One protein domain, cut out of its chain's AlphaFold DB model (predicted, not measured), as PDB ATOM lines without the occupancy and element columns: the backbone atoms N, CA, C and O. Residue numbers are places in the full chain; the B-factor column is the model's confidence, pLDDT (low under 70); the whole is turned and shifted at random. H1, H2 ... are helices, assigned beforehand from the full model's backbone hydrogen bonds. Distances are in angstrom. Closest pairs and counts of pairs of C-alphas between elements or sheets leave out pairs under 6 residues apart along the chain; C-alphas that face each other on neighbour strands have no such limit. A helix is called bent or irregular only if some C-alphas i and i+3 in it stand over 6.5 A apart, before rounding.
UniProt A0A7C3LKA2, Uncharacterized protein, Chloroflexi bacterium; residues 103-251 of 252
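What this domain is: This is residues 103 to 251 of the 252 residues of an uncharacterized protein of Chloroflexi bacterium (UniProt A0A7C3LKA2). Crossed helices stand round a middle of loop: H1, H3 and H6 pack together at one place, H4 follows from the far end of H3, and H5 packs on H4. The long stretch of residues 127 to 170 winds from H2, which lies off to one end away from the other helices, through the middle to H3, while residues 246 to 251 stick out at the opposite end. The printed part has 149 residues with six named helices, H1 to H6 in order, and no named strand; the class is all helix, though only 67 residues are in named elements. It is compact, with a radius of gyration of the C-alphas of 15.3 A and spans of 50 by 33 by 22 A.

How they stand to each other: The hub is H3, residues 171 to 184, which touches three helices. With its residues 171 to 175 alone it touches H1, residues 103 to 111, about perpendicular at 84 degrees; the closest C-alphas, of Ser 104 and Phe 175, are 5.2 A apart. H6, residues 237 to 250, touches H3 about perpendicular at 73 degrees, closest at the C-alphas of Ser 178 and Arg 238, 6.1 A. H1 and H6 touch at a steep tilt of 49 degrees, opposite ways, with the C-alphas of Thr 111 and Lys 237 closest at 5.7 A. H4, residues 192 to 203, touches H3 at a steep tilt of 66 degrees, opposite ways; the closest C-alphas, of Gly 184 and Ser 192, are 4.2 A apart. H5, residues 219 to 226, touches H4 at a steep tilt of 65 degrees, opposite ways, with the C-alphas of Tyr 202 and Trp 219 closest at 4.9 A. H2, residues 117 to 126, touches no helix. Residues 114 to 115 pair antiparallel with residues 156 to 157. Every O i to N i+4 pair is within hydrogen-bond range in H1, H2, H3 and H6, against 5 of 8 in H4 and 2 of 4 in H5.

Where its parts are: H3 measures 19.9 A from first to last C-alpha, H6 20.1 A, H4 17.4 A, H2 14.2 A, H1 12.1 A and H5 9.6 A. H5 is irregular: its C-alphas 221 and 224 are 7.2 A apart. H1 begins at C-alpha 103 (95.909, 128.122, 116.366), H3 at C-alpha 171 (93.671, 129.574, 125.238), and H6 ends at C-alpha 250 (107.778, 120.971, 106.434).

The domain as a whole: The two C-alphas farthest apart, of Phe 135 and Arg 251, are 50.6 A apart. The printed part has no cut. The links H2 to H3, 44 residues, and H4 to H5, 15 residues, are long. Mean pLDDT of the printed part is 91.0; residues 128 to 129, 133 to 139 and 250 to 251 are under 70.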
ATOM      1  N   LEU A 103      95.069 129.224 115.865       98.19
ATOM      2  CA  LEU A 103      95.909 128.122 116.366       98.19
ATOM      3  C   LEU A 103      95.608 127.814 117.836       98.19
ATOM      4  O   LEU A 103      95.487 126.650 118.221       98.19
ATOM      5  N   SER A 104      95.411 128.838 118.673       98.00
ATOM      6  CA  SER A 104      94.984 128.615 120.063       98.00
ATOM      7  C   SER A 104      93.560 128.072 120.181       98.00
ATOM      8  O   SER A 104      93.250 127.343 121.131       98.00
ATOM      9  N   LEU A 105      92.673 128.406 119.239       97.81
ATOM     10  CA  LEU A 105      91.327 127.837 119.175       97.81
ATOM     11  C   LEU A 105      91.370 126.360 118.761       97.81
ATOM     12  O   LEU A 105      90.663 125.535 119.345       97.81
ATOM     13  N   GLU A 106      92.207 126.019 117.790       98.31
ATOM     14  CA  GLU A 106      92.441 124.650 117.346       98.31
ATOM     15  C   GLU A 106      93.079 123.808 118.444       98.31
ATOM     16  O   GLU A 106      92.557 122.736 118.744       98.31
ATOM     17  N   LEU A 107      94.106 124.315 119.135       98.38
ATOM     18  CA  LEU A 107      94.702 123.631 120.285       98.38
ATOM     19  C   LEU A 107      93.662 123.366 121.383       98.38
ATOM     20  O   LEU A 107      93.594 122.264 121.941       98.38
ATOM     21  N   GLN A 108      92.827 124.365 121.693       97.94
ATOM     22  CA  GLN A 108      91.726 124.208 122.643       97.94
ATOM     23  C   GLN A 108      90.819 123.040 122.226       97.94
ATOM     24  O   GLN A 108      90.549 122.162 123.044       97.94
ATOM     25  N   ARG A 109      90.386 122.988 120.960       97.62
ATOM     26  CA  ARG A 109      89.542 121.897 120.440       97.62
ATOM     27  C   ARG A 109      90.263 120.548 120.479       97.62
ATOM     28  O   ARG A 109      89.692 119.572 120.956       97.62
ATOM     29  N   TYR A 110      91.520 120.504 120.043       98.12
ATOM     30  CA  TYR A 110      92.344 119.295 119.955       98.12
ATOM     31  C   TYR A 110      92.543 118.629 121.322       98.12
ATOM     32  O   TYR A 110      92.409 117.414 121.490       98.12
ATOM     33  N   THR A 111      92.809 119.443 122.343       97.69
ATOM     34  CA  THR A 111      92.990 118.975 123.723       97.69
ATOM     35  C   THR A 111      91.671 118.608 124.414       97.69
ATOM     36  O   THR A 111      91.700 117.983 125.475       97.69
ATOM     37  N   GLY A 112      90.519 118.947 123.823       97.31
ATOM     38  CA  GLY A 112      89.193 118.798 124.434       97.31
ATOM     39  C   GLY A 112      88.855 119.900 125.446       97.31
ATOM     40  O   GLY A 112      87.962 119.727 126.273       97.31
ATOM     41  N   GLY A 113      89.589 121.012 125.423       96.75
ATOM     42  CA  GLY A 113      89.297 122.191 126.226       96.75
ATOM     43  C   GLY A 113      88.169 123.047 125.645       96.75
ATOM     44  O   GLY A 113      87.755 122.897 124.498       96.75
ATOM     45  N   PHE A 114      87.679 123.998 126.436       97.00
ATOM     46  CA  PHE A 114      86.671 124.975 126.018       97.00
ATOM     47  C   PHE A 114      86.716 126.235 126.893       97.00
ATOM     48  O   PHE A 114      87.301 126.252 127.976       97.00
ATOM     49  N   THR A 115      86.080 127.322 126.452       96.31
ATOM     50  CA  THR A 115      85.927 128.549 127.252       96.31
ATOM     51  C   THR A 115      84.455 128.772 127.576       96.31
ATOM     52  O   THR A 115      83.642 128.918 126.670       96.31
ATOM     53  N   SER A 116      84.103 128.844 128.862       94.38
ATOM     54  CA  SER A 116      82.737 129.156 129.293       94.38
ATOM     55  C   SER A 116      82.723 130.004 130.561       94.38
ATOM     56  O   SER A 116      82.981 129.525 131.669       94.38
ATOM     57  N   ARG A 117      82.368 131.285 130.406       88.88
ATOM     58  CA  ARG A 117      82.194 132.212 131.537       88.88
ATOM     59  C   ARG A 117      80.988 131.846 132.401       88.88
ATOM     60  O   ARG A 117      81.068 131.981 133.616       88.88
ATOM     61  N   VAL A 118      79.917 131.329 131.793       90.50
ATOM     62  CA  VAL A 118      78.708 130.888 132.509       90.50
ATOM     63  C   VAL A 118      79.019 129.688 133.396       90.50
ATOM     64  O   VAL A 118      78.759 129.741 134.594       90.50
ATOM     65  N   LEU A 119      79.650 128.640 132.853       89.12
ATOM     66  CA  LEU A 119      80.021 127.464 133.647       89.12
ATOM     67  C   LEU A 119      81.060 127.808 134.717       89.12
ATOM     68  O   LEU A 119      80.964 127.323 135.840       89.12
ATOM     69  N   SER A 120      82.024 128.681 134.404       86.12
ATOM     70  CA  SER A 120      82.965 129.202 135.401       86.12
ATOM     71  C   SER A 120      82.231 129.929 136.538       86.12
ATOM     72  O   SER A 120      82.512 129.664 137.707       86.12
ATOM     73  N   GLY A 121      81.247 130.776 136.210       85.12
ATOM     74  CA  GLY A 121      80.395 131.476 137.173       85.12
ATOM     75  C   GLY A 121      79.556 130.529 138.035       85.12
ATOM     76  O   GLY A 121      79.594 130.623 139.258       85.12
ATOM     77  N   LEU A 122      78.875 129.557 137.424       86.81
ATOM     78  CA  LEU A 122      78.112 128.534 138.148       86.81
ATOM     79  C   LEU A 122      79.010 127.714 139.077       86.81
ATOM     80  O   LEU A 122      78.656 127.491 140.231       86.81
ATOM     81  N   LYS A 123      80.208 127.332 138.621       82.44
ATOM     82  CA  LYS A 123      81.191 126.617 139.443       82.44
ATOM     83  C   LYS A 123      81.639 127.446 140.654       82.44
ATOM     84  O   LYS A 123      81.816 126.874 141.726       82.44
ATOM     85  N   ARG A 124      81.796 128.773 140.511       77.81
ATOM     86  CA  ARG A 124      82.110 129.683 141.638       77.81
ATOM     87  C   ARG A 124      81.013 129.674 142.698       77.81
ATOM     88  O   ARG A 124      81.330 129.694 143.881       77.81
ATOM     89  N   ILE A 125      79.754 129.664 142.265       82.12
ATOM     90  CA  ILE A 125      78.589 129.779 143.148       82.12
ATOM     91  C   ILE A 125      78.265 128.438 143.813       82.12
ATOM     92  O   ILE A 125      78.134 128.370 145.029       82.12
ATOM     93  N   LEU A 126      78.149 127.371 143.019       82.44
ATOM     94  CA  LEU A 126      77.627 126.080 143.477       82.44
ATOM     95  C   LEU A 126      78.701 125.169 144.077       82.44
ATOM     96  O   LEU A 126      78.384 124.304 144.886       82.44
ATOM     97  N   LEU A 127      79.971 125.344 143.694       80.12
ATOM     98  CA  LEU A 127      81.082 124.491 144.128       80.12
ATOM     99  C   LEU A 127      82.269 125.331 144.634       80.12
ATOM    100  O   LEU A 127      83.389 125.179 144.126       80.12
ATOM    101  N   PRO A 128      82.082 126.199 145.648       69.00
ATOM    102  CA  PRO A 128      83.113 127.135 146.100       69.00
ATOM    103  C   PRO A 128      84.373 126.438 146.640       69.00
ATOM    104  O   PRO A 128      85.451 127.025 146.637       69.00
ATOM    105  N   TRP A 129      84.283 125.177 147.078       68.62
ATOM    106  CA  TRP A 129      85.446 124.370 147.480       68.62
ATOM    107  C   TRP A 129      86.279 123.847 146.301       68.62
ATOM    108  O   TRP A 129      87.446 123.516 146.478       68.62
ATOM    109  N   SER A 130      85.698 123.764 145.100       70.62
ATOM    110  CA  SER A 130      86.394 123.330 143.880       70.62
ATOM    111  C   SER A 130      87.164 124.464 143.196       70.62
ATOM    112  O   SER A 130      87.873 124.228 142.214       70.62
ATOM    113  N   TRP A 131      86.995 125.687 143.700       75.00
ATOM    114  CA  TRP A 131      87.578 126.908 143.180       75.00
ATOM    115  C   TRP A 131      88.864 127.261 143.913       75.00
ATOM    116  O   TRP A 131      88.955 127.125 145.131       75.00
ATOM    117  N   ASP A 132      89.843 127.751 143.161       73.06
ATOM    118  CA  ASP A 132      91.142 128.129 143.710       73.06
ATOM    119  C   ASP A 132      91.045 129.360 144.631       73.06
ATOM    120  O   ASP A 132      91.777 129.474 145.601       73.06
ATOM    121  N   ALA A 133      90.034 130.215 144.501       60.38
ATOM    122  CA  ALA A 133      89.766 131.254 145.496       60.38
ATOM    123  C   ALA A 133      88.295 131.256 145.922       60.38
ATOM    124  O   ALA A 133      87.404 131.533 145.118       60.38
ATOM    125  N   ARG A 134      88.025 130.983 147.205       54.12
ATOM    126  CA  ARG A 134      86.696 131.201 147.802       54.12
ATOM    127  C   ARG A 134      86.437 132.704 147.916       54.12
ATOM    128  O   ARG A 134      87.137 133.372 148.678       54.12
ATOM    129  N   PHE A 135      85.447 133.206 147.172       52.38
ATOM    130  CA  PHE A 135      84.782 134.523 147.283       52.38
ATOM    131  C   PHE A 135      85.653 135.802 147.285       52.38
ATOM    132  O   PHE A 135      85.117 136.898 147.192       52.38
ATOM    133  N   SER A 136      86.980 135.696 147.336       53.41
ATOM    134  CA  SER A 136      87.925 136.803 147.511       53.41
ATOM    135  C   SER A 136      89.033 136.719 146.463       53.41
ATOM    136  O   SER A 136      90.150 136.326 146.781       53.41
ATOM    137  N   GLY A 137      88.671 137.070 145.222       57.91
ATOM    138  CA  GLY A 137      89.572 137.455 144.126       57.91
ATOM    139  C   GLY A 137      90.720 136.503 143.767       57.91
ATOM    140  O   GLY A 137      90.885 135.428 144.329       57.91
ATOM    141  N   ALA A 138      91.537 136.915 142.800       66.62
ATOM    142  CA  ALA A 138      92.884 136.366 142.670       66.62
ATOM    143  C   ALA A 138      93.696 136.767 143.910       66.62
ATOM    144  O   ALA A 138      93.529 137.878 144.415       66.62
ATOM    145  N   GLY A 139      94.572 135.892 144.393       66.56
ATOM    146  CA  GLY A 139      95.471 136.240 145.485       66.56
ATOM    147  C   GLY A 139      96.777 135.473 145.402       66.56
ATOM    148  O   GLY A 139      96.786 134.311 145.005       66.56
ATOM    149  N   ASP A 140      97.856 136.110 145.847       72.25
ATOM    150  CA  ASP A 140      99.194 135.514 145.932       72.25
ATOM    151  C   ASP A 140      99.320 134.625 147.179       72.25
ATOM    152  O   ASP A 140     100.211 134.784 148.011       72.25
ATOM    153  N   ARG A 141      98.348 133.727 147.368       83.69
ATOM    154  CA  ARG A 141      98.316 132.757 148.466       83.69
ATOM    155  C   ARG A 141      98.176 131.348 147.900       83.69
ATOM    156  O   ARG A 141      97.485 131.181 146.890       83.69
ATOM    157  N   PRO A 142      98.737 130.333 148.580       84.94
ATOM    158  CA  PRO A 142      98.577 128.945 148.176       84.94
ATOM    159  C   PRO A 142      97.110 128.583 147.959       84.94
ATOM    160  O   PRO A 142      96.226 128.998 148.716       84.94
ATOM    161  N   GLY A 143      96.846 127.863 146.878       84.75
ATOM    162  CA  GLY A 143      95.503 127.508 146.454       84.75
ATOM    163  C   GLY A 143      94.842 128.536 145.540       84.75
ATOM    164  O   GLY A 143      93.943 128.135 144.823       84.75
ATOM    165  N   ARG A 144      95.265 129.817 145.509       86.38
ATOM    166  CA  ARG A 144      94.501 130.946 144.916       86.38
ATOM    167  C   ARG A 144      94.992 131.477 143.575       86.38
ATOM    168  O   ARG A 144      94.517 132.512 143.102       86.38
ATOM    169  N   TYR A 145      95.874 130.738 142.917       87.25
ATOM    170  CA  TYR A 145      96.486 131.157 141.657       87.25
ATOM    171  C   TYR A 145      95.619 130.910 140.414       87.25
ATOM    172  O   TYR A 145      96.063 131.222 139.317       87.25
ATOM    173  N   GLY A 146      94.396 130.376 140.535       89.75
ATOM    174  CA  GLY A 146      93.523 130.108 139.378       89.75
ATOM    175  C   GLY A 146      94.060 129.002 138.469       89.75
ATOM    176  O   GLY A 146      93.944 129.074 137.246       89.75
ATOM    177  N   ARG A 147      94.697 127.992 139.061       91.62
ATOM    178  CA  ARG A 147      95.305 126.886 138.335       91.62
ATOM    179  C   ARG A 147      94.261 125.928 137.808       91.62
ATOM    180  O   ARG A 147      94.395 125.515 136.670       91.62
ATOM    181  N   LYS A 148      93.229 125.573 138.575       92.88
ATOM    182  CA  LYS A 148      92.240 124.554 138.180       92.88
ATOM    183  C   LYS A 148      91.462 124.935 136.904       92.88
ATOM    184  O   LYS A 148      91.214 126.120 136.665       92.88
ATOM    185  N   PRO A 149      90.986 123.951 136.114       92.75
ATOM    186  CA  PRO A 149      90.208 124.221 134.906       92.75
ATOM    187  C   PRO A 149      88.968 125.067 135.205       92.75
ATOM    188  O   PRO A 149      88.205 124.779 136.139       92.75
ATOM    189  N   GLY A 150      88.777 126.130 134.424       90.56
ATOM    190  CA  GLY A 150      87.682 127.082 134.588       90.56
ATOM    191  C   GLY A 150      87.816 128.014 135.793       90.56
ATOM    192  O   GLY A 150      86.912 128.822 136.013       90.56
ATOM    193  N   CYS A 151      88.905 127.919 136.565       89.38
ATOM    194  CA  CYS A 151      89.163 128.761 137.734       89.38
ATOM    195  C   CYS A 151      90.010 130.007 137.434       89.38
ATOM    196  O   CYS A 151      90.245 130.806 138.333       89.38
ATOM    197  N   ASN A 152      90.436 130.207 136.188       90.75
ATOM    198  CA  ASN A 152      91.057 131.453 135.732       90.75
ATOM    199  C   ASN A 152      90.010 132.552 135.453       90.75
ATOM    200  O   ASN A 152      88.799 132.305 135.379       90.75
ATOM    201  N   ALA A 153      90.488 133.783 135.263       88.75
ATOM    202  CA  ALA A 153      89.671 134.962 134.977       88.75
ATOM    203  C   ALA A 153      88.833 134.827 133.696       88.75
ATOM    204  O   ALA A 153      87.776 135.444 133.574       88.75
ATOM    205  N   TYR A 154      89.303 134.019 132.747       90.94
ATOM    206  CA  TYR A 154      88.722 133.895 131.415       90.94
ATOM    207  C   TYR A 154      87.681 132.775 131.310       90.94
ATOM    208  O   TYR A 154      87.013 132.667 130.282       90.94
ATOM    209  N   GLY A 155      87.509 131.958 132.357       92.81
ATOM    210  CA  GLY A 155      86.642 130.780 132.319       92.81
ATOM    211  C   GLY A 155      87.141 129.719 131.336       92.81
ATOM    212  O   GLY A 155      86.338 129.037 130.701       92.81
ATOM    213  N   TYR A 156      88.459 129.619 131.160       95.62
ATOM    214  CA  TYR A 156      89.090 128.642 130.286       95.62
ATOM    215  C   TYR A 156      89.232 127.291 130.995       95.62
ATOM    216  O   TYR A 156      89.917 127.171 132.013       95.62
ATOM    217  N   PHE A 157      88.565 126.276 130.464       96.12
ATOM    218  CA  PHE A 157      88.688 124.882 130.859       96.12
ATOM    219  C   PHE A 157      89.659 124.228 129.885       96.12
ATOM    220  O   PHE A 157      89.265 123.798 128.806       96.12
ATOM    221  N   TYR A 158      90.941 124.215 130.232       95.19
ATOM    222  CA  TYR A 158      91.934 123.514 129.431       95.19
ATOM    223  C   TYR A 158      91.673 121.999 129.479       95.19
ATOM    224  O   TYR A 158      91.348 121.452 130.536       95.19
ATOM    225  N   GLY A 159      91.789 121.336 128.329       91.94
ATOM    226  CA  GLY A 159      91.794 119.875 128.239       91.94
ATOM    227  C   GLY A 159      93.214 119.332 128.395       91.94
ATOM    228  O   GLY A 159      94.169 120.086 128.220       91.94
ATOM    229  N   ASP A 160      93.372 118.044 128.709       95.00
ATOM    230  CA  ASP A 160      94.681 117.381 128.884       95.00
ATOM    231  C   ASP A 160      95.612 118.065 129.934       95.00
ATOM    232  O   ASP A 160      95.098 118.648 130.891       95.00
ATOM    233  N   LYS A 161      96.953 117.963 129.828       96.06
ATOM    234  CA  LYS A 161      97.937 118.488 130.798       96.06
ATOM    235  C   LYS A 161      98.711 119.698 130.228       96.06
ATOM    236  O   LYS A 161      99.551 119.505 129.348       96.06
ATOM    237  N   PRO A 162      98.447 120.947 130.655       96.38
ATOM    238  CA  PRO A 162      99.228 122.109 130.220       96.38
ATOM    239  C   PRO A 162     100.561 122.226 130.969       96.38
ATOM    240  O   PRO A 162     100.728 121.662 132.048       96.38
ATOM    241  N   GLY A 163     101.504 123.005 130.424       91.88
ATOM    242  CA  GLY A 163     102.777 123.320 131.098       91.88
ATOM    243  C   GLY A 163     102.622 124.264 132.304       91.88
ATOM    244  O   GLY A 163     103.548 124.471 133.091       91.88
ATOM    245  N   GLY A 164     101.447 124.861 132.471       92.44
ATOM    246  CA  GLY A 164     101.123 125.744 133.577       92.44
ATOM    247  C   GLY A 164      99.700 126.271 133.483       92.44
ATOM    248  O   GLY A 164      98.982 126.044 132.517       92.44
ATOM    249  N   SER A 165      99.264 126.938 134.545       92.38
ATOM    250  CA  SER A 165      98.086 127.805 134.541       92.38
ATOM    251  C   SER A 165      98.203 128.759 135.717       92.38
ATOM    252  O   SER A 165      98.765 128.416 136.766       92.38
ATOM    253  N   ASN A 166      97.654 129.950 135.538       91.75
ATOM    254  CA  ASN A 166      97.487 130.975 136.549       91.75
ATOM    255  C   ASN A 166      96.161 131.721 136.307       91.75
ATOM    256  O   ASN A 166      95.369 131.365 135.433       91.75
ATOM    257  N   TRP A 167      95.941 132.810 137.040       90.62
ATOM    258  CA  TRP A 167      94.714 133.593 136.955       90.62
ATOM    259  C   TRP A 167      94.441 134.163 135.562       90.62
ATOM    260  O   TRP A 167      93.281 134.285 135.164       90.62
ATOM    261  N   ARG A 168      95.494 134.513 134.818       91.56
ATOM    262  CA  ARG A 168      95.391 135.089 133.475       91.56
ATOM    263  C   ARG A 168      95.409 134.037 132.363       91.56
ATOM    264  O   ARG A 168      95.240 134.387 131.197       91.56
ATOM    265  N   PHE A 169      95.551 132.764 132.717       95.44
ATOM    266  CA  PHE A 169      95.641 131.684 131.751       95.44
ATOM    267  C   PHE A 169      94.363 131.570 130.923       95.44
ATOM    268  O   PHE A 169      93.243 131.532 131.441       95.44
ATOM    269  N   ASN A 170      94.545 131.537 129.614       96.88
ATOM    270  CA  ASN A 170      93.498 131.429 128.613       96.88
ATOM    271  C   ASN A 170      94.050 130.630 127.422       96.88
ATOM    272  O   ASN A 170      95.214 130.243 127.430       96.88
ATOM    273  N   ARG A 171      93.238 130.382 126.390       97.62
ATOM    274  CA  ARG A 171      93.671 129.574 125.238       97.62
ATOM    275  C   ARG A 171      94.927 130.111 124.528       97.62
ATOM    276  O   ARG A 171      95.727 129.315 124.060       97.62
ATOM    277  N   ARG A 172      95.113 131.435 124.467       97.88
ATOM    278  CA  ARG A 172      96.273 132.060 123.807       97.88
ATOM    279  C   ARG A 172      97.543 131.831 124.615       97.88
ATOM    280  O   ARG A 172      98.561 131.459 124.048       97.88
ATOM    281  N   GLU A 173      97.455 132.005 125.933       97.88
ATOM    282  CA  GLU A 173      98.546 131.672 126.860       97.88
ATOM    283  C   GLU A 173      98.889 130.183 126.772       97.88
ATOM    284  O   GLU A 173     100.055 129.824 126.726       97.88
ATOM    285  N   ASP A 174      97.878 129.314 126.692       98.25
ATOM    286  CA  ASP A 174      98.065 127.865 126.575       98.25
ATOM    287  C   ASP A 174      98.830 127.486 125.304       98.25
ATOM    288  O   ASP A 174      99.768 126.693 125.358       98.25
ATOM    289  N   PHE A 175      98.488 128.100 124.168       98.44
ATOM    290  CA  PHE A 175      99.235 127.916 122.927       98.44
ATOM    291  C   PHE A 175     100.686 128.396 123.055       98.44
ATOM    292  O   PHE A 175     101.607 127.629 122.778       98.44
ATOM    293  N   ALA A 176     100.904 129.619 123.545       98.44
ATOM    294  CA  ALA A 176     102.248 130.171 123.688       98.44
ATOM    295  C   ALA A 176     103.120 129.382 124.679       98.44
ATOM    296  O   ALA A 176     104.300 129.135 124.428       98.44
ATOM    297  N   GLU A 177     102.547 128.922 125.794       98.31
ATOM    298  CA  GLU A 177     103.228 128.022 126.724       98.31
ATOM    299  C   GLU A 177     103.504 126.646 126.108       98.31
ATOM    300  O   GLU A 177     104.566 126.086 126.366       98.31
ATOM    301  N   SER A 178     102.600 126.112 125.280       98.50
ATOM    302  CA  SER A 178     102.799 124.826 124.595       98.50
ATOM    303  C   SER A 178     103.951 124.886 123.592       98.50
ATOM    304  O   SER A 178     104.770 123.970 123.558       98.50
ATOM    305  N   VAL A 179     104.073 125.978 122.830       98.62
ATOM    306  CA  VAL A 179     105.213 126.208 121.925       98.62
ATOM    307  C   VAL A 179     106.519 126.342 122.714       98.62
ATOM    308  O   VAL A 179     107.510 125.702 122.367       98.62
ATOM    309  N   ALA A 180     106.531 127.110 123.808       98.50
ATOM    310  CA  ALA A 180     107.722 127.253 124.649       98.50
ATOM    311  C   ALA A 180     108.140 125.924 125.309       98.50
ATOM    312  O   ALA A 180     109.327 125.592 125.334       98.50
ATOM    313  N   MET A 181     107.173 125.125 125.782       98.44
ATOM    314  CA  MET A 181     107.422 123.755 126.245       98.44
ATOM    315  C   MET A 181     108.018 122.898 125.127       98.44
ATOM    316  O   MET A 181     108.997 122.200 125.370       98.44
ATOM    317  N   TYR A 182     107.470 122.975 123.913       98.38
ATOM    318  CA  TYR A 182     107.978 122.230 122.765       98.38
ATOM    319  C   TYR A 182     109.423 122.614 122.424       98.38
ATOM    320  O   TYR A 182     110.242 121.735 122.213       98.38
ATOM    321  N   CYS A 183     109.782 123.898 122.458       98.25
ATOM    322  CA  CYS A 183     111.154 124.346 122.187       98.25
ATOM    323  C   CYS A 183     112.157 123.944 123.282       98.25
ATOM    324  O   CYS A 183     113.342 123.779 123.000       98.25
ATOM    325  N   GLY A 184     111.711 123.806 124.535       98.00
ATOM    326  CA  GLY A 184     112.599 123.541 125.670       98.00
ATOM    327  C   GLY A 184     112.701 122.082 126.109       98.00
ATOM    328  O   GLY A 184     113.771 121.643 126.532       98.00
ATOM    329  N   TRP A 185     111.612 121.318 126.063       97.81
ATOM    330  CA  TRP A 185     111.565 119.980 126.656       97.81
ATOM    331  C   TRP A 185     112.471 118.995 125.908       97.81
ATOM    332  O   TRP A 185     112.334 118.822 124.694       97.81
ATOM    333  N   GLY A 186     113.381 118.344 126.642       93.44
ATOM    334  CA  GLY A 186     114.252 117.287 126.114       93.44
ATOM    335  C   GLY A 186     115.304 117.736 125.091       93.44
ATOM    336  O   GLY A 186     115.834 116.889 124.380       93.44
ATOM    337  N   ARG A 187     115.591 119.043 124.986       94.50
ATOM    338  CA  ARG A 187     116.485 119.620 123.958       94.50
ATOM    339  C   ARG A 187     117.802 120.206 124.481       94.50
ATOM    340  O   ARG A 187     118.560 120.735 123.682       94.50
ATOM    341  N   ASP A 188     118.051 120.114 125.788       96.62
ATOM    342  CA  ASP A 188     119.262 120.609 126.469       96.62
ATOM    343  C   ASP A 188     119.699 122.021 126.027       96.62
ATOM    344  O   ASP A 188     120.797 122.251 125.529       96.62
ATOM    345  N   ASN A 189     118.782 122.978 126.159       97.56
ATOM    346  CA  ASN A 189     118.975 124.361 125.736       97.56
ATOM    347  C   ASN A 189     118.492 125.363 126.800       97.56
ATOM    348  O   ASN A 189     118.008 124.991 127.874       97.56
ATOM    349  N   ASP A 190     118.572 126.656 126.484       97.25
ATOM    350  CA  ASP A 190     118.226 127.752 127.399       97.25
ATOM    351  C   ASP A 190     116.773 127.731 127.915       97.25
ATOM    352  O   ASP A 190     116.458 128.356 128.935       97.25
ATOM    353  N   LEU A 191     115.862 127.007 127.253       97.75
ATOM    354  CA  LEU A 191     114.490 126.811 127.722       97.75
ATOM    355  C   LEU A 191     114.325 125.554 128.582       97.75
ATOM    356  O   LEU A 191     113.377 125.500 129.373       97.75
ATOM    357  N   SER A 192     115.217 124.563 128.476       97.62
ATOM    358  CA  SER A 192     115.046 123.236 129.083       97.62
ATOM    359  C   SER A 192     114.845 123.295 130.591       97.62
ATOM    360  O   SER A 192     113.892 122.704 131.095       97.62
ATOM    361  N   ARG A 193     115.645 124.083 131.321       97.00
ATOM    362  CA  ARG A 193     115.463 124.244 132.776       97.00
ATOM    363  C   ARG A 193     114.061 124.752 133.133       97.00
ATOM    364  O   ARG A 193     113.450 124.265 134.081       97.00
ATOM    365  N   THR A 194     113.552 125.729 132.384       97.19
ATOM    366  CA  THR A 194     112.220 126.307 132.619       97.19
ATOM    367  C   THR A 194     111.119 125.309 132.252       97.19
ATOM    368  O   THR A 194     110.152 125.171 133.000       97.19
ATOM    369  N   ALA A 195     111.280 124.575 131.145       97.69
ATOM    370  CA  ALA A 195     110.339 123.546 130.706       97.69
ATOM    371  C   ALA A 195     110.234 122.392 131.720       97.69
ATOM    372  O   ALA A 195     109.132 122.045 132.143       97.69
ATOM    373  N   HIS A 196     111.371 121.853 132.176       97.50
ATOM    374  CA  HIS A 196     111.408 120.801 133.194       97.50
ATOM    375  C   HIS A 196     110.851 121.286 134.532       97.50
ATOM    376  O   HIS A 196     109.917 120.680 135.056       97.50
ATOM    377  N   GLY A 197     111.308 122.442 135.030       96.62
ATOM    378  CA  GLY A 197     110.827 123.000 136.296       96.62
ATOM    379  C   GLY A 197     109.313 123.247 136.319       96.62
ATOM    380  O   GLY A 197     108.659 123.044 137.343       96.62
ATOM    381  N   ARG A 198     108.717 123.606 135.173       95.75
ATOM    382  CA  ARG A 198     107.264 123.784 135.037       95.75
ATOM    383  C   ARG A 198     106.458 122.504 135.252       95.75
ATOM    384  O   ARG A 198     105.341 122.616 135.755       95.75
ATOM    385  N   ILE A 199     107.004 121.334 134.918       96.75
ATOM    386  CA  ILE A 199     106.363 120.028 135.146       96.75
ATOM    387  C   ILE A 199     106.757 119.454 136.506       96.75
ATOM    388  O   ILE A 199     105.898 119.006 137.267       96.75
ATOM    389  N   GLU A 200     108.039 119.511 136.851       96.12
ATOM    390  CA  GLU A 200     108.577 118.913 138.073       96.12
ATOM    391  C   GLU A 200     108.056 119.571 139.346       96.12
ATOM    392  O   GLU A 200     107.870 118.875 140.343       96.12
ATOM    393  N   ARG A 201     107.719 120.870 139.317       95.81
ATOM    394  CA  ARG A 201     107.121 121.555 140.477       95.81
ATOM    395  C   ARG A 201     105.844 120.889 140.987       95.81
ATOM    396  O   ARG A 201     105.518 121.035 142.154       95.81
ATOM    397  N   TYR A 202     105.126 120.135 140.154       95.94
ATOM    398  CA  TYR A 202     103.919 119.416 140.578       95.94
ATOM    399  C   TYR A 202     104.211 118.124 141.357       95.94
ATOM    400  O   TYR A 202     103.279 117.451 141.789       95.94
ATOM    401  N   ARG A 203     105.490 117.787 141.558       96.12
ATOM    402  CA  ARG A 203     105.950 116.739 142.482       96.12
ATOM    403  C   ARG A 203     106.231 117.273 143.889       96.12
ATOM    404  O   ARG A 203     106.432 116.468 144.793       96.12
ATOM    405  N   LEU A 204     106.278 118.596 144.059       96.88
ATOM    406  CA  LEU A 204     106.502 119.243 145.351       96.88
ATOM    407  C   LEU A 204     105.324 118.994 146.297       96.88
ATOM    408  O   LEU A 204     104.177 118.831 145.860       96.88
ATOM    409  N   ALA A 205     105.593 119.019 147.599       97.50
ATOM    410  CA  ALA A 205     104.528 118.977 148.593       97.50
ATOM    411  C   ALA A 205     103.728 120.294 148.600       97.50
ATOM    412  O   ALA A 205     104.207 121.362 148.206       97.50
ATOM    413  N   ASN A 206     102.482 120.239 149.074       95.25
ATOM    414  CA  ASN A 206     101.684 121.450 149.276       95.25
ATOM    415  C   ASN A 206     102.387 122.381 150.281       95.25
ATOM    416  O   ASN A 206     102.762 121.948 151.368       95.25
ATOM    417  N   GLY A 207     102.530 123.661 149.934       93.88
ATOM    418  CA  GLY A 207     103.214 124.651 150.770       93.88
ATOM    419  C   GLY A 207     104.727 124.753 150.544       93.88
ATOM    420  O   GLY A 207     105.358 125.645 151.109       93.88
ATOM    421  N   GLU A 208     105.312 123.921 149.681       96.50
ATOM    422  CA  GLU A 208     106.701 124.099 149.257       96.50
ATOM    423  C   GLU A 208     106.844 125.245 148.248       96.50
ATOM    424  O   GLU A 208     105.920 125.590 147.503       96.50
ATOM    425  N   LYS A 209     108.023 125.870 148.238       95.88
ATOM    426  CA  LYS A 209     108.349 126.979 147.341       95.88
ATOM    427  C   LYS A 209     108.972 126.439 146.052       95.88
ATOM    428  O   LYS A 209     110.014 125.796 146.099       95.88
ATOM    429  N   ASP A 210     108.360 126.745 144.911       94.25
ATOM    430  CA  ASP A 210     108.886 126.439 143.577       94.25
ATOM    431  C   ASP A 210     110.248 127.137 143.381       94.25
ATOM    432  O   ASP A 210     110.313 128.368 143.480       94.25
ATOM    433  N   PRO A 211     111.337 126.401 143.091       92.56
ATOM    434  CA  PRO A 211     112.667 126.981 142.918       92.56
ATOM    435  C   PRO A 211     112.799 127.864 141.668       92.56
ATOM    436  O   PRO A 211     113.721 128.676 141.597       92.56
ATOM    437  N   LEU A 212     111.909 127.723 140.681       91.56
ATOM    438  CA  LEU A 212     111.965 128.465 139.422       91.56
ATOM    439  C   LEU A 212     111.352 129.864 139.548       91.56
ATOM    440  O   LEU A 212     111.901 130.837 139.038       91.56
ATOM    441  N   HIS A 213     110.210 129.964 140.230       88.88
ATOM    442  CA  HIS A 213     109.440 131.210 140.325       88.88
ATOM    443  C   HIS A 213     109.299 131.748 141.749       88.88
ATOM    444  O   HIS A 213     108.743 132.827 141.948       88.88
ATOM    445  N   GLY A 214     109.768 131.006 142.752       92.81
ATOM    446  CA  GLY A 214     109.630 131.374 144.155       92.81
ATOM    447  C   GLY A 214     108.183 131.386 144.653       92.81
ATOM    448  O   GLY A 214     107.909 132.010 145.675       92.81
ATOM    449  N   VAL A 215     107.264 130.733 143.939       91.94
ATOM    450  CA  VAL A 215     105.841 130.666 144.292       91.94
ATOM    451  C   VAL A 215     105.626 129.541 145.296       91.94
ATOM    452  O   VAL A 215     106.186 128.464 145.139       91.94
ATOM    453  N   THR A 216     104.789 129.762 146.304       94.00
ATOM    454  CA  THR A 216     104.331 128.708 147.215       94.00
ATOM    455  C   THR A 216     102.875 128.382 146.909       94.00
ATOM    456  O   THR A 216     102.048 129.291 146.829       94.00
ATOM    457  N   ASP A 217     102.550 127.103 146.716       93.44
ATOM    458  CA  ASP A 217     101.212 126.693 146.282       93.44
ATOM    459  C   ASP A 217     100.843 125.263 146.714       93.44
ATOM    460  O   ASP A 217     101.632 124.559 147.344       93.44
ATOM    461  N   ASN A 218      99.633 124.825 146.362       93.81
ATOM    462  CA  ASN A 218      99.141 123.466 146.598       93.81
ATOM    463  C   ASN A 218      99.566 122.514 145.464       93.81
ATOM    464  O   ASN A 218      98.732 121.959 144.749       93.81
ATOM    465  N   TRP A 219     100.875 122.377 145.249       94.88
ATOM    466  CA  TRP A 219     101.452 121.662 144.106       94.88
ATOM    467  C   TRP A 219     100.938 120.231 143.927       94.88
ATOM    468  O   TRP A 219     100.511 119.880 142.822       94.88
ATOM    469  N   ALA A 220     100.908 119.444 145.005       94.62
ATOM    470  CA  ALA A 220     100.453 118.058 144.980       94.62
ATOM    471  C   ALA A 220      98.964 117.947 144.606       94.62
ATOM    472  O   ALA A 220      98.586 117.074 143.822       94.62
ATOM    473  N   ASP A 221      98.121 118.882 145.068       93.31
ATOM    474  CA  ASP A 221      96.694 118.921 144.700       93.31
ATOM    475  C   ASP A 221      96.494 119.155 143.196       93.31
ATOM    476  O   ASP A 221      95.482 118.749 142.603       93.31
ATOM    477  N   TYR A 222      97.449 119.839 142.566       94.50
ATOM    478  CA  TYR A 222      97.395 120.160 141.151       94.50
ATOM    479  C   TYR A 222      97.991 119.080 140.251       94.50
ATOM    480  O   TYR A 222      97.694 119.092 139.057       94.50
ATOM    481  N   ALA A 223      98.767 118.130 140.780       95.44
ATOM    482  CA  ALA A 223      99.477 117.127 139.985       95.44
ATOM    483  C   ALA A 223      98.569 116.424 138.964       95.44
ATOM    484  O   ALA A 223      98.910 116.332 137.788       95.44
ATOM    485  N   ARG A 224      97.340 116.059 139.349       95.00
ATOM    486  CA  ARG A 224      96.366 115.423 138.439       95.00
ATOM    487  C   ARG A 224      95.977 116.258 137.210       95.00
ATOM    488  O   ARG A 224      95.441 115.704 136.250       95.00
ATOM    489  N   TYR A 225      96.183 117.573 137.234       94.75
ATOM    490  CA  TYR A 225      95.851 118.490 136.139       94.75
ATOM    491  C   TYR A 225      97.050 118.836 135.259       94.75
ATOM    492  O   TYR A 225      96.836 119.155 134.097       94.75
ATOM    493  N   PHE A 226      98.277 118.763 135.780       95.94
ATOM    494  CA  PHE A 226      99.464 119.267 135.077       95.94
ATOM    495  C   PHE A 226     100.590 118.249 134.921       95.94
ATOM    496  O   PHE A 226     101.361 118.367 133.980       95.94
ATOM    497  N   TYR A 227     100.699 117.261 135.812       94.69
ATOM    498  CA  TYR A 227     101.749 116.251 135.736       94.69
ATOM    499  C   TYR A 227     101.337 115.170 134.720       94.69
ATOM    500  O   TYR A 227     100.319 114.496 134.931       94.69
ATOM    501  N   PRO A 228     102.049 115.038 133.588       93.69
ATOM    502  CA  PRO A 228     101.755 114.023 132.587       93.69
ATOM    503  C   PRO A 228     102.244 112.647 133.050       93.69
ATOM    504  O   PRO A 228     102.835 112.499 134.123       93.69
ATOM    505  N   GLN A 229     101.960 111.615 132.257       91.25
ATOM    506  CA  GLN A 229     102.331 110.244 132.596       91.25
ATOM    507  C   GLN A 229     103.849 110.149 132.792       91.25
ATOM    508  O   GLN A 229     104.619 110.496 131.905       91.25
ATOM    509  N   ASN A 230     104.278 109.720 133.983       93.06
ATOM    510  CA  ASN A 230     105.691 109.655 134.384       93.06
ATOM    511  C   ASN A 230     106.460 110.987 134.261       93.06
ATOM    512  O   ASN A 230     107.687 110.987 134.207       93.06
ATOM    513  N   GLY A 231     105.759 112.123 134.217       93.75
ATOM    514  CA  GLY A 231     106.373 113.429 134.003       93.75
ATOM    515  C   GLY A 231     106.837 113.684 132.570       93.75
ATOM    516  O   GLY A 231     107.435 114.725 132.337       93.75
ATOM    517  N   ASP A 232     106.541 112.800 131.615       96.69
ATOM    518  CA  ASP A 232     106.906 112.983 130.213       96.69
ATOM    519  C   ASP A 232     105.912 113.900 129.487       96.69
ATOM    520  O   ASP A 232     104.779 113.525 129.183       96.69
ATOM    521  N   TYR A 233     106.332 115.131 129.197       97.50
ATOM    522  CA  TYR A 233     105.484 116.092 128.497       97.50
ATOM    523  C   TYR A 233     105.208 115.713 127.035       97.50
ATOM    524  O   TYR A 233     104.211 116.172 126.466       97.50
ATOM    525  N   THR A 234     106.028 114.847 126.432       97.81
ATOM    526  CA  THR A 234     105.854 114.434 125.032       97.81
ATOM    527  C   THR A 234     104.604 113.583 124.813       97.81
ATOM    528  O   THR A 234     104.059 113.539 123.711       97.81
ATOM    529  N   THR A 235     104.067 112.978 125.878       97.31
ATOM    530  CA  THR A 235     102.833 112.183 125.818       97.31
ATOM    531  C   THR A 235     101.564 113.037 125.829       97.31
ATOM    532  O   THR A 235     100.459 112.494 125.790       97.31
ATOM    533  N   THR A 236     101.679 114.362 125.958       97.88
ATOM    534  CA  THR A 236     100.522 115.263 126.019       97.88
ATOM    535  C   THR A 236      99.950 115.534 124.632       97.88
ATOM    536  O   THR A 236     100.659 115.580 123.626       97.88
ATOM    537  N   LYS A 237      98.647 115.815 124.570       98.00
ATOM    538  CA  LYS A 237      97.990 116.261 123.334       98.00
ATOM    539  C   LYS A 237      98.525 117.610 122.852       98.00
ATOM    540  O   LYS A 237      98.474 117.891 121.662       98.00
ATOM    541  N   ARG A 238      99.035 118.448 123.760       97.75
ATOM    542  CA  ARG A 238      99.694 119.721 123.414       97.75
ATOM    543  C   ARG A 238     100.966 119.495 122.631       97.75
ATOM    544  O   ARG A 238     101.139 120.109 121.586       97.75
ATOM    545  N   TRP A 239     101.814 118.594 123.119       98.19
ATOM    546  CA  TRP A 239     103.016 118.207 122.398       98.19
ATOM    547  C   TRP A 239     102.677 117.697 121.002       98.19
ATOM    548  O   TRP A 239     103.201 118.213 120.025       98.19
ATOM    549  N   GLN A 240     101.739 116.748 120.916       98.12
ATOM    550  CA  GLN A 240     101.295 116.168 119.645       98.12
ATOM    551  C   GLN A 240     100.753 117.226 118.680       98.12
ATOM    552  O   GLN A 240     101.068 117.182 117.496       98.12
ATOM    553  N   PHE A 241      99.968 118.186 119.175       98.00
ATOM    554  CA  PHE A 241      99.446 119.276 118.358       98.00
ATOM    555  C   PHE A 241     100.566 120.159 117.797       98.00
ATOM    556  O   PHE A 241     100.585 120.418 116.597       98.00
ATOM    557  N   ILE A 242     101.511 120.602 118.638       98.19
ATOM    558  CA  ILE A 242     102.620 121.461 118.191       98.19
ATOM    559  C   ILE A 242     103.561 120.704 117.247       98.19
ATOM    560  O   ILE A 242     103.959 121.260 116.225       98.19
ATOM    561  N   ASP A 243     103.861 119.437 117.535       97.44
ATOM    562  CA  ASP A 243     104.648 118.577 116.648       97.44
ATOM    563  C   ASP A 243     103.974 118.448 115.276       97.44
ATOM    564  O   ASP A 243     104.578 118.772 114.258       97.44
ATOM    565  N   GLN A 244     102.687 118.086 115.232       96.81
ATOM    566  CA  GLN A 244     101.926 117.982 113.982       96.81
ATOM    567  C   GLN A 244     101.881 119.306 113.218       96.81
ATOM    568  O   GLN A 244     102.058 119.308 111.999       96.81
ATOM    569  N   LEU A 245     101.684 120.423 113.922       96.12
ATOM    570  CA  LEU A 245     101.669 121.756 113.329       96.12
ATOM    571  C   LEU A 245     103.011 122.083 112.660       96.12
ATOM    572  O   LEU A 245     103.023 122.567 111.532       96.12
ATOM    573  N   ILE A 246     104.134 121.777 113.314       95.56
ATOM    574  CA  ILE A 246     105.479 122.017 112.773       95.56
ATOM    575  C   ILE A 246     105.785 121.056 111.617       95.56
ATOM    576  O   ILE A 246     106.237 121.493 110.561       95.56
ATOM    577  N   GLN A 247     105.494 119.762 111.767       93.12
ATOM    578  CA  GLN A 247     105.744 118.755 110.731       93.12
ATOM    579  C   GLN A 247     104.908 118.995 109.465       93.12
ATOM    580  O   GLN A 247     105.397 118.788 108.355       93.12
ATOM    581  N   ALA A 248     103.660 119.457 109.601       85.62
ATOM    582  CA  ALA A 248     102.805 119.782 108.461       85.62
ATOM    583  C   ALA A 248     103.362 120.945 107.626       85.62
ATOM    584  O   ALA A 248     103.216 120.943 106.407       85.62
ATOM    585  N   GLN A 249     104.047 121.903 108.257       71.00
ATOM    586  CA  GLN A 249     104.693 123.015 107.554       71.00
ATOM    587  C   GLN A 249     105.924 122.569 106.753       71.00
ATOM    588  O   GLN A 249     106.246 123.177 105.738       71.00
ATOM    589  N   VAL A 250     106.602 121.492 107.157       58.38
ATOM    590  CA  VAL A 250     107.778 120.971 106.434       58.38
ATOM    591  C   VAL A 250     107.388 120.222 105.154       58.38
ATOM    592  O   VAL A 250     108.207 120.083 104.254       58.38
ATOM    593  N   ARG A 251     106.145 119.737 105.045       57.38
ATOM    594  CA  ARG A 251     105.694 118.856 103.951       57.38
ATOM    595  C   ARG A 251     105.074 119.583 102.747       57.38
ATOM    596  O   ARG A 251     104.284 118.967 102.034       57.38
TER     597      ARG A 251